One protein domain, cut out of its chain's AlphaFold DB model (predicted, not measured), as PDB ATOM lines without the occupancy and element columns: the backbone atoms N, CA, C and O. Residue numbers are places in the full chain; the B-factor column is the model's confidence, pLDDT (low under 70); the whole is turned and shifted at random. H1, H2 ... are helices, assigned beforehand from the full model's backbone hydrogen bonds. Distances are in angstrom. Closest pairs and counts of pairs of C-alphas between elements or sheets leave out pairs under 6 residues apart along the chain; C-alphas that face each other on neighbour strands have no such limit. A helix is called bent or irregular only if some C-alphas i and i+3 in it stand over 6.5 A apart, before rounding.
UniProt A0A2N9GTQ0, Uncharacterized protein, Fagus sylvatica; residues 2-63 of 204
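What this domain is: This is residues 2 to 63 of the 204 residues of an uncharacterized protein of Fagus sylvatica (UniProt A0A2N9GTQ0). A long helix, H1, runs along one side of a small group of three shorter helices. H2 folds back from the end of H1 as a helical hairpin, H3 crosses residues 8 to 16 of H1 at a slant, and H4 packs on H2 at a steep tilt, with its residue Gln 49 coming near Gly 19 of H1. The printed part has 62 residues with four named helices, H1 to H4 in chain order, and no named strand; the class is all helix. It is compact, with a radius of gyration of the C-alphas of 11.0 A and spans of 32 by 26 by 17 A.

How they stand to each other: H1, residues 2 to 21, touches H2, residues 24 to 30, with its residues 14 to 18 alone; the closest C-alphas are those of Ala 18 and Asn 24, 5.6 A apart. This hairpin has a shallow tilt of 25 degrees, opposite ways. H1 touches H3, residues 35 to 44, with its residues 8 to 16 alone, closest at the C-alphas of Ile 12 and Val 41, 5.8 A, at a steep tilt of 45 degrees, the same way. H2 touches H4, residues 47 to 59, closest at the C-alphas of Asp 28 and Cys 56, 6.0 A, at a steep tilt of 61 degrees. H3 and H4 are close but not clearly touching, with the C-alphas of Leu 42 and Leu 50 closest at 7.1 A. Every O i to N i+4 pair is within hydrogen-bond range in H1 and H4; H3 has 3 of 6, and H2 has 0 of 3, with 2 of 4 O i to N i+3 pairs.

Where its parts are: H1 begins at C-alpha 2, (36.737, 92.094, 85.845), and is 28.6 A long. H2 is only just irregular, with C-alphas 26 and 29 6.6 A apart. H3 measures 15.0 A. H4 measures 18.6 A and ends at C-alpha 59, (49.035, 71.298, 107.520).

The domain as a whole: The C-alphas of Ala 2 and Ser 59 are the two farthest apart, 32.5 A. The printed part has no cut, and its three links are tight. Mean pLDDT of the printed part is 82.6; residue 20 is under 70.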
ATOM      1  N   ALA A   2      35.382  91.959  86.394       70.19
ATOM      2  CA  ALA A   2      36.737  92.094  85.845       70.19
ATOM      3  C   ALA A   2      37.863  91.937  86.890       70.19
ATOM      4  O   ALA A   2      38.813  91.202  86.657       70.19
ATOM      5  N   GLU A   3      37.729  92.532  88.079       73.44
ATOM      6  CA  GLU A   3      38.758  92.443  89.132       73.44
ATOM      7  C   GLU A   3      39.010  91.008  89.619       73.44
ATOM      8  O   GLU A   3      40.158  90.602  89.785       73.44
ATOM      9  N   ARG A   4      37.950  90.202  89.775       75.19
ATOM     10  CA  ARG A   4      38.074  88.784  90.153       75.19
ATOM     11  C   ARG A   4      38.767  87.964  89.066       75.19
ATOM     12  O   ARG A   4      39.604  87.128  89.382       75.19
ATOM     13  N   GLN A   5      38.478  88.234  87.793       77.38
ATOM     14  CA  GLN A   5      39.155  87.567  86.676       77.38
ATOM     15  C   GLN A   5      40.647  87.927  86.613       77.38
ATOM     16  O   GLN A   5      41.479  87.046  86.405       77.38
ATOM     17  N   ILE A   6      40.999  89.193  86.865       79.88
ATOM     18  CA  ILE A   6      42.394  89.651  86.934       79.88
ATOM     19  C   ILE A   6      43.141  88.951  88.082       79.88
ATOM     20  O   ILE A   6      44.267  88.489  87.898       79.88
ATOM     21  N   GLN A   7      42.504  88.804  89.249       81.69
ATOM     22  CA  GLN A   7      43.085  88.086  90.390       81.69
ATOM     23  C   GLN A   7      43.305  86.594  90.095       81.69
ATOM     24  O   GLN A   7      44.369  86.061  90.410       81.69
ATOM     25  N   MET A   8      42.346  85.923  89.448       83.19
ATOM     26  CA  MET A   8      42.485  84.514  89.053       83.19
ATOM     27  C   MET A   8      43.618  84.309  88.042       83.19
ATOM     28  O   MET A   8      44.422  83.390  88.200       83.19
ATOM     29  N   ALA A   9      43.734  85.186  87.042       85.62
ATOM     30  CA  ALA A   9      44.824  85.136  86.070       85.62
ATOM     31  C   ALA A   9      46.198  85.320  86.740       85.62
ATOM     32  O   ALA A   9      47.134  84.580  86.444       85.62
ATOM     33  N   ALA A  10      46.307  86.240  87.704       87.19
ATOM     34  CA  ALA A  10      47.535  86.440  88.472       87.19
ATOM     35  C   ALA A  10      47.911  85.212  89.326       87.19
ATOM     36  O   ALA A  10      49.093  84.908  89.492       87.19
ATOM     37  N   LEU A  11      46.924  84.486  89.865       86.44
ATOM     38  CA  LEU A  11      47.160  83.232  90.586       86.44
ATOM     39  C   LEU A  11      47.660  82.121  89.651       86.44
ATOM     40  O   LEU A  11      48.613  81.424  89.998       86.44
ATOM     41  N   ILE A  12      47.083  81.994  88.454       87.12
ATOM     42  CA  ILE A  12      47.551  81.041  87.434       87.12
ATOM     43  C   ILE A  12      48.988  81.368  87.005       87.12
ATOM     44  O   ILE A  12      49.811  80.458  86.886       87.12
ATOM     45  N   ASP A  13      49.326  82.648  86.826       86.56
ATOM     46  CA  ASP A  13      50.690  83.074  86.492       86.56
ATOM     47  C   ASP A  13      51.687  82.736  87.611       86.56
ATOM     48  O   ASP A  13      52.720  82.110  87.361       86.56
ATOM     49  N   LYS A  14      51.343  83.031  88.875       85.12
ATOM     50  CA  LYS A  14      52.151  82.622  90.041       85.12
ATOM     51  C   LYS A  14      52.388  81.117  90.065       85.12
ATOM     52  O   LYS A  14      53.511  80.674  90.315       85.12
ATOM     53  N   LEU A  15      51.344  80.338  89.792       84.88
ATOM     54  CA  LEU A  15      51.424  78.888  89.763       84.88
ATOM     55  C   LEU A  15      52.317  78.411  88.608       84.88
ATOM     56  O   LEU A  15      53.221  77.604  88.816       84.88
ATOM     57  N   THR A  16      52.166  78.975  87.415       83.31
ATOM     58  CA  THR A  16      53.004  78.654  86.250       83.31
ATOM     59  C   THR A  16      54.479  78.994  86.507       83.31
ATOM     60  O   THR A  16      55.365  78.171  86.261       83.31
ATOM     61  N   LYS A  17      54.751  80.166  87.092       83.81
ATOM     62  CA  LYS A  17      56.095  80.632  87.449       83.81
ATOM     63  C   LYS A  17      56.765  79.747  88.496       83.81
ATOM     64  O   LYS A  17      57.929  79.382  88.324       83.81
ATOM     65  N   ALA A  18      56.043  79.347  89.546       80.06
ATOM     66  CA  ALA A  18      56.559  78.413  90.551       80.06
ATOM     67  C   ALA A  18      57.012  77.091  89.909       80.06
ATOM     68  O   ALA A  18      58.064  76.557  90.250       80.06
ATOM     69  N   GLY A  19      56.270  76.616  88.906       70.19
ATOM     70  CA  GLY A  19      56.564  75.380  88.181       70.19
ATOM     71  C   GLY A  19      57.727  75.477  87.196       70.19
ATOM     72  O   GLY A  19      58.184  74.438  86.719       70.19
ATOM     73  N   HIS A  20      58.182  76.688  86.865       68.50
ATOM     74  CA  HIS A  20      59.374  76.931  86.048       68.50
ATOM     75  C   HIS A  20      60.622  77.135  86.916       68.50
ATOM     76  O   HIS A  20      61.687  76.621  86.599       68.50
ATOM     77  N   VAL A  21      60.478  77.849  88.038       72.00
ATOM     78  CA  VAL A  21      61.584  78.180  88.955       72.00
ATOM     79  C   VAL A  21      61.862  77.053  89.964       72.00
ATOM     80  O   VAL A  21      62.916  77.033  90.590       72.00
ATOM     81  N   GLY A  22      60.925  76.115  90.153       70.19
ATOM     82  CA  GLY A  22      61.030  75.052  91.160       70.19
ATOM     83  C   GLY A  22      60.869  75.552  92.601       70.19
ATOM     84  O   GLY A  22      61.153  74.826  93.550       70.19
ATOM     85  N   ASN A  23      60.422  76.799  92.786       77.25
ATOM     86  CA  ASN A  23      60.213  77.397  94.100       77.25
ATOM     87  C   ASN A  23      58.727  77.359  94.478       77.25
ATOM     88  O   ASN A  23      57.963  78.263  94.141       77.25
ATOM     89  N   ASN A  24      58.340  76.322  95.220       76.50
ATOM     90  CA  ASN A  24      56.960  76.120  95.663       76.50
ATOM     91  C   ASN A  24      56.591  76.922  96.924       76.50
ATOM     92  O   ASN A  24      55.422  76.949  97.292       76.50
ATOM     93  N   ARG A  25      57.534  77.635  97.570       75.19
ATOM     94  CA  ARG A  25      57.267  78.378  98.825       75.19
ATOM     95  C   ARG A  25      56.126  79.391  98.696       75.19
ATOM     96  O   ARG A  25      55.396  79.614  99.651       75.19
ATOM     97  N   GLY A  26      55.954  79.979  97.512       75.25
ATOM     98  CA  GLY A  26      54.883  80.940  97.232       75.25
ATOM     99  C   GLY A  26      53.498  80.322  97.019       75.25
ATOM    100  O   GLY A  26      52.543  81.075  96.854       75.25
ATOM    101  N   LEU A  27      53.373  78.989  96.999       80.56
ATOM    102  CA  LEU A  27      52.098  78.299  96.787       80.56
ATOM    103  C   LEU A  27      51.286  78.112  98.078       80.56
ATOM    104  O   LEU A  27      50.138  77.687  98.003       80.56
ATOM    105  N   ASP A  28      51.829  78.466  99.247       81.38
ATOM    106  CA  ASP A  28      51.085  78.379 100.515       81.38
ATOM    107  C   ASP A  28      49.830  79.274 100.531       81.38
ATOM    108  O   ASP A  28      48.834  78.952 101.174       81.38
ATOM    109  N   ILE A  29      49.828  80.342  99.723       82.75
ATOM    110  CA  ILE A  29      48.659  81.213  99.529       82.75
ATOM    111  C   ILE A  29      47.431  80.448  99.014       82.75
ATOM    112  O   ILE A  29      46.303  80.868  99.249       82.75
ATOM    113  N   PHE A  30      47.634  79.329  98.305       82.12
ATOM    114  CA  PHE A  30      46.542  78.513  97.778       82.12
ATOM    115  C   PHE A  30      45.844  77.697  98.865       82.12
ATOM    116  O   PHE A  30      44.672  77.376  98.703       82.12
ATOM    117  N   ALA A  31      46.511  77.409  99.984       79.44
ATOM    118  CA  ALA A  31      45.879  76.703 101.094       79.44
ATOM    119  C   ALA A  31      44.765  77.545 101.757       79.44
ATOM    120  O   ALA A  31      43.781  76.995 102.257       79.44
ATOM    121  N   ASP A  32      44.884  78.874 101.675       81.62
ATOM    122  CA  ASP A  32      43.929  79.831 102.246       81.62
ATOM    123  C   ASP A  32      42.868  80.308 101.229       81.62
ATOM    124  O   ASP A  32      41.975  81.070 101.586       81.62
ATOM    125  N   CYS A  33      42.932  79.884  99.959       84.00
ATOM    126  CA  CYS A  33      41.993  80.325  98.916       84.00
ATOM    127  C   CYS A  33      40.636  79.611  98.990       84.00
ATOM    128  O   CYS A  33      40.567  78.437  99.339       84.00
ATOM    129  N   ASP A  34      39.556  80.266  98.571       85.62
ATOM    130  CA  ASP A  34      38.231  79.639  98.492       85.62
ATOM    131  C   ASP A  34      38.186  78.451  97.516       85.62
ATOM    132  O   ASP A  34      38.859  78.447  96.481       85.62
ATOM    133  N   ASP A  35      37.325  77.472  97.811       84.69
ATOM    134  CA  ASP A  35      37.142  76.258  96.999       84.69
ATOM    135  C   ASP A  35      36.812  76.581  95.531       84.69
ATOM    136  O   ASP A  35      37.381  75.987  94.617       84.69
ATOM    137  N   ALA A  36      35.969  77.591  95.290       85.75
ATOM    138  CA  ALA A  36      35.593  78.025  93.943       85.75
ATOM    139  C   ALA A  36      36.771  78.611  93.142       85.75
ATOM    140  O   ALA A  36      36.832  78.485  91.919       85.75
ATOM    141  N   ILE A  37      37.726  79.261  93.818       86.56
ATOM    142  CA  ILE A  37      38.939  79.779  93.170       86.56
ATOM    143  C   ILE A  37      39.870  78.611  92.843       86.56
ATOM    144  O   ILE A  37      40.425  78.545  91.745       86.56
ATOM    145  N   LEU A  38      40.012  77.670  93.777       86.62
ATOM    146  CA  LEU A  38      40.836  76.479  93.601       86.62
ATOM    147  C   LEU A  38      40.338  75.596  92.455       86.62
ATOM    148  O   LEU A  38      41.150  75.148  91.650       86.62
ATOM    149  N   GLU A  39      39.028  75.417  92.312       87.06
ATOM    150  CA  GLU A  39      38.433  74.655  91.211       87.06
ATOM    151  C   GLU A  39      38.822  75.210  89.829       87.06
ATOM    152  O   GLU A  39      39.009  74.445  88.881       87.06
ATOM    153  N   TYR A  40      39.025  76.526  89.720       87.00
ATOM    154  CA  TYR A  40      39.431  77.177  88.476       87.00
ATOM    155  C   TYR A  40      40.951  77.206  88.267       87.00
ATOM    156  O   TYR A  40      41.427  77.050  87.145       87.00
ATOM    157  N   VAL A  41      41.738  77.404  89.330       88.12
ATOM    158  CA  VAL A  41      43.198  77.573  89.217       88.12
ATOM    159  C   VAL A  41      43.941  76.232  89.192       88.12
ATOM    160  O   VAL A  41      44.883  76.064  88.414       88.12
ATOM    161  N   LEU A  42      43.519  75.253  89.998       87.50
ATOM    162  CA  LEU A  42      44.195  73.955  90.115       87.50
ATOM    163  C   LEU A  42      44.231  73.122  88.817       87.50
ATOM    164  O   LEU A  42      45.225  72.431  88.612       87.50
ATOM    165  N   PRO A  43      43.263  73.171  87.882       89.06
ATOM    166  CA  PRO A  43      43.389  72.484  86.592       89.06
ATOM    167  C   PRO A  43      44.641  72.855  85.781       89.06
ATOM    168  O   PRO A  43      45.094  72.059  84.958       89.06
ATOM    169  N   HIS A  44      45.209  74.043  86.009       86.19
ATOM    170  CA  HIS A  44      46.406  74.524  85.317       86.19
ATOM    171  C   HIS A  44      47.717  74.077  85.976       86.19
ATOM    172  O   HIS A  44      48.795  74.374  85.459       86.19
ATOM    173  N   CYS A  45      47.653  73.372  87.108       85.19
ATOM    174  CA  CYS A  45      48.848  72.988  87.844       85.19
ATOM    175  C   CYS A  45      49.553  71.747  87.290       85.19
ATOM    176  O   CYS A  45      48.978  70.916  86.587       85.19
ATOM    177  N   LYS A  46      50.843  71.625  87.615       87.25
ATOM    178  CA  LYS A  46      51.599  70.376  87.475       87.25
ATOM    179  C   LYS A  46      51.331  69.471  88.679       87.25
ATOM    180  O   LYS A  46      51.018  69.956  89.765       87.25
ATOM    181  N   VAL A  47      51.554  68.169  88.514       88.81
ATOM    182  CA  VAL A  47      51.351  67.168  89.579       88.81
ATOM    183  C   VAL A  47      52.092  67.531  90.869       88.81
ATOM    184  O   VAL A  47      51.496  67.517  91.944       88.81
ATOM    185  N   ASP A  48      53.368  67.905  90.772       86.38
ATOM    186  CA  ASP A  48      54.184  68.220  91.953       86.38
ATOM    187  C   ASP A  48      53.671  69.460  92.701       86.38
ATOM    188  O   ASP A  48      53.787  69.562  93.922       86.38
ATOM    189  N   GLN A  49      53.059  70.396  91.974       87.81
ATOM    190  CA  GLN A  49      52.460  71.593  92.553       87.81
ATOM    191  C   GLN A  49      51.149  71.263  93.256       87.81
ATOM    192  O   GLN A  49      50.926  71.750  94.361       87.81
ATOM    193  N   LEU A  50      50.313  70.408  92.655       90.06
ATOM    194  CA  LEU A  50      49.091  69.923  93.299       90.06
ATOM    195  C   LEU A  50      49.410  69.209  94.613       90.06
ATOM    196  O   LEU A  50      48.773  69.457  95.633       90.06
ATOM    197  N   MET A  51      50.429  68.347  94.584       88.62
ATOM    198  CA  MET A  51      50.890  67.597  95.747       88.62
ATOM    199  C   MET A  51      51.342  68.532  96.875       88.62
ATOM    200  O   MET A  51      50.892  68.365  98.007       88.62
ATOM    201  N   TYR A  52      52.137  69.558  96.552       88.06
ATOM    202  CA  TYR A  52      52.575  70.565  97.519       88.06
ATOM    203  C   TYR A  52      51.407  71.376  98.099       88.06
ATOM    204  O   TYR A  52      51.317  71.551  99.312       88.06
ATOM    205  N   VAL A  53      50.478  71.847  97.258       86.75
ATOM    206  CA  VAL A  53      49.303  72.612  97.717       86.75
ATOM    207  C   VAL A  53      48.443  71.779  98.669       86.75
ATOM    208  O   VAL A  53      47.983  72.290  99.691       86.75
ATOM    209  N   GLU A  54      48.256  70.490  98.387       86.75
ATOM    210  CA  GLU A  54      47.547  69.591  99.298       86.75
ATOM    211  C   GLU A  54      48.300  69.344 100.610       86.75
ATOM    212  O   GLU A  54      47.661  69.215 101.650       86.75
ATOM    213  N   GLU A  55      49.630  69.265 100.596       86.94
ATOM    214  CA  GLU A  55      50.435  69.140 101.819       86.94
ATOM    215  C   GLU A  55      50.325  70.393 102.696       86.94
ATOM    216  O   GLU A  55      50.056  70.278 103.895       86.94
ATOM    217  N   CYS A  56      50.422  71.584 102.099       83.25
ATOM    218  CA  CYS A  56      50.190  72.848 102.797       83.25
ATOM    219  C   CYS A  56      48.765  72.923 103.360       83.25
ATOM    220  O   CYS A  56      48.577  73.238 104.535       83.25
ATOM    221  N   SER A  57      47.755  72.556 102.573       83.38
ATOM    222  CA  SER A  57      46.349  72.608 103.008       83.38
ATOM    223  C   SER A  57      46.055  71.639 104.152       83.38
ATOM    224  O   SER A  57      45.395  72.010 105.123       83.38
ATOM    225  N   LYS A  58      46.630  70.430 104.106       84.50
ATOM    226  CA  LYS A  58      46.563  69.470 105.214       84.50
ATOM    227  C   LYS A  58      47.226  70.000 106.479       84.50
ATOM    228  O   LYS A  58      46.685  69.800 107.560       84.50
ATOM    229  N   SER A  59      48.363  70.693 106.361       81.44
ATOM    230  CA  SER A  59      49.035  71.298 107.520       81.44
ATOM    231  C   SER A  59      48.175  72.366 108.212       81.44
ATOM    232  O   SER A  59      48.257  72.526 109.426       81.44
ATOM    233  N   LYS A  60      47.287  73.026 107.454       81.62
ATOM    234  CA  LYS A  60      46.288  73.986 107.950       81.62
ATOM    235  C   LYS A  60      44.953  73.334 108.352       81.62
ATOM    236  O   LYS A  60      44.040  74.033 108.775       81.62
ATOM    237  N   GLY A  61      44.827  72.007 108.239       81.31
ATOM    238  CA  GLY A  61      43.632  71.248 108.631       81.31
ATOM    239  C   GLY A  61      42.483  71.261 107.616       81.31
ATOM    240  O   GLY A  61      41.362  70.909 107.976       81.31
ATOM    241  N   ARG A  62      42.733  71.652 106.359       82.88
ATOM    242  CA  ARG A  62      41.714  71.704 105.301       82.88
ATOM    243  C   ARG A  62      41.873  70.558 104.306       82.88
ATOM    244  O   ARG A  62      42.923  70.394 103.681       82.88
ATOM    245  N   ASP A  63      40.790  69.815 104.097       80.94
ATOM    246  CA  ASP A  63      40.737  68.719 103.131       80.94
ATOM    247  C   ASP A  63      40.283  69.205 101.748       80.94
ATOM    248  O   ASP A  63      39.097  69.385 101.492       80.94
TER     249      ASP A  63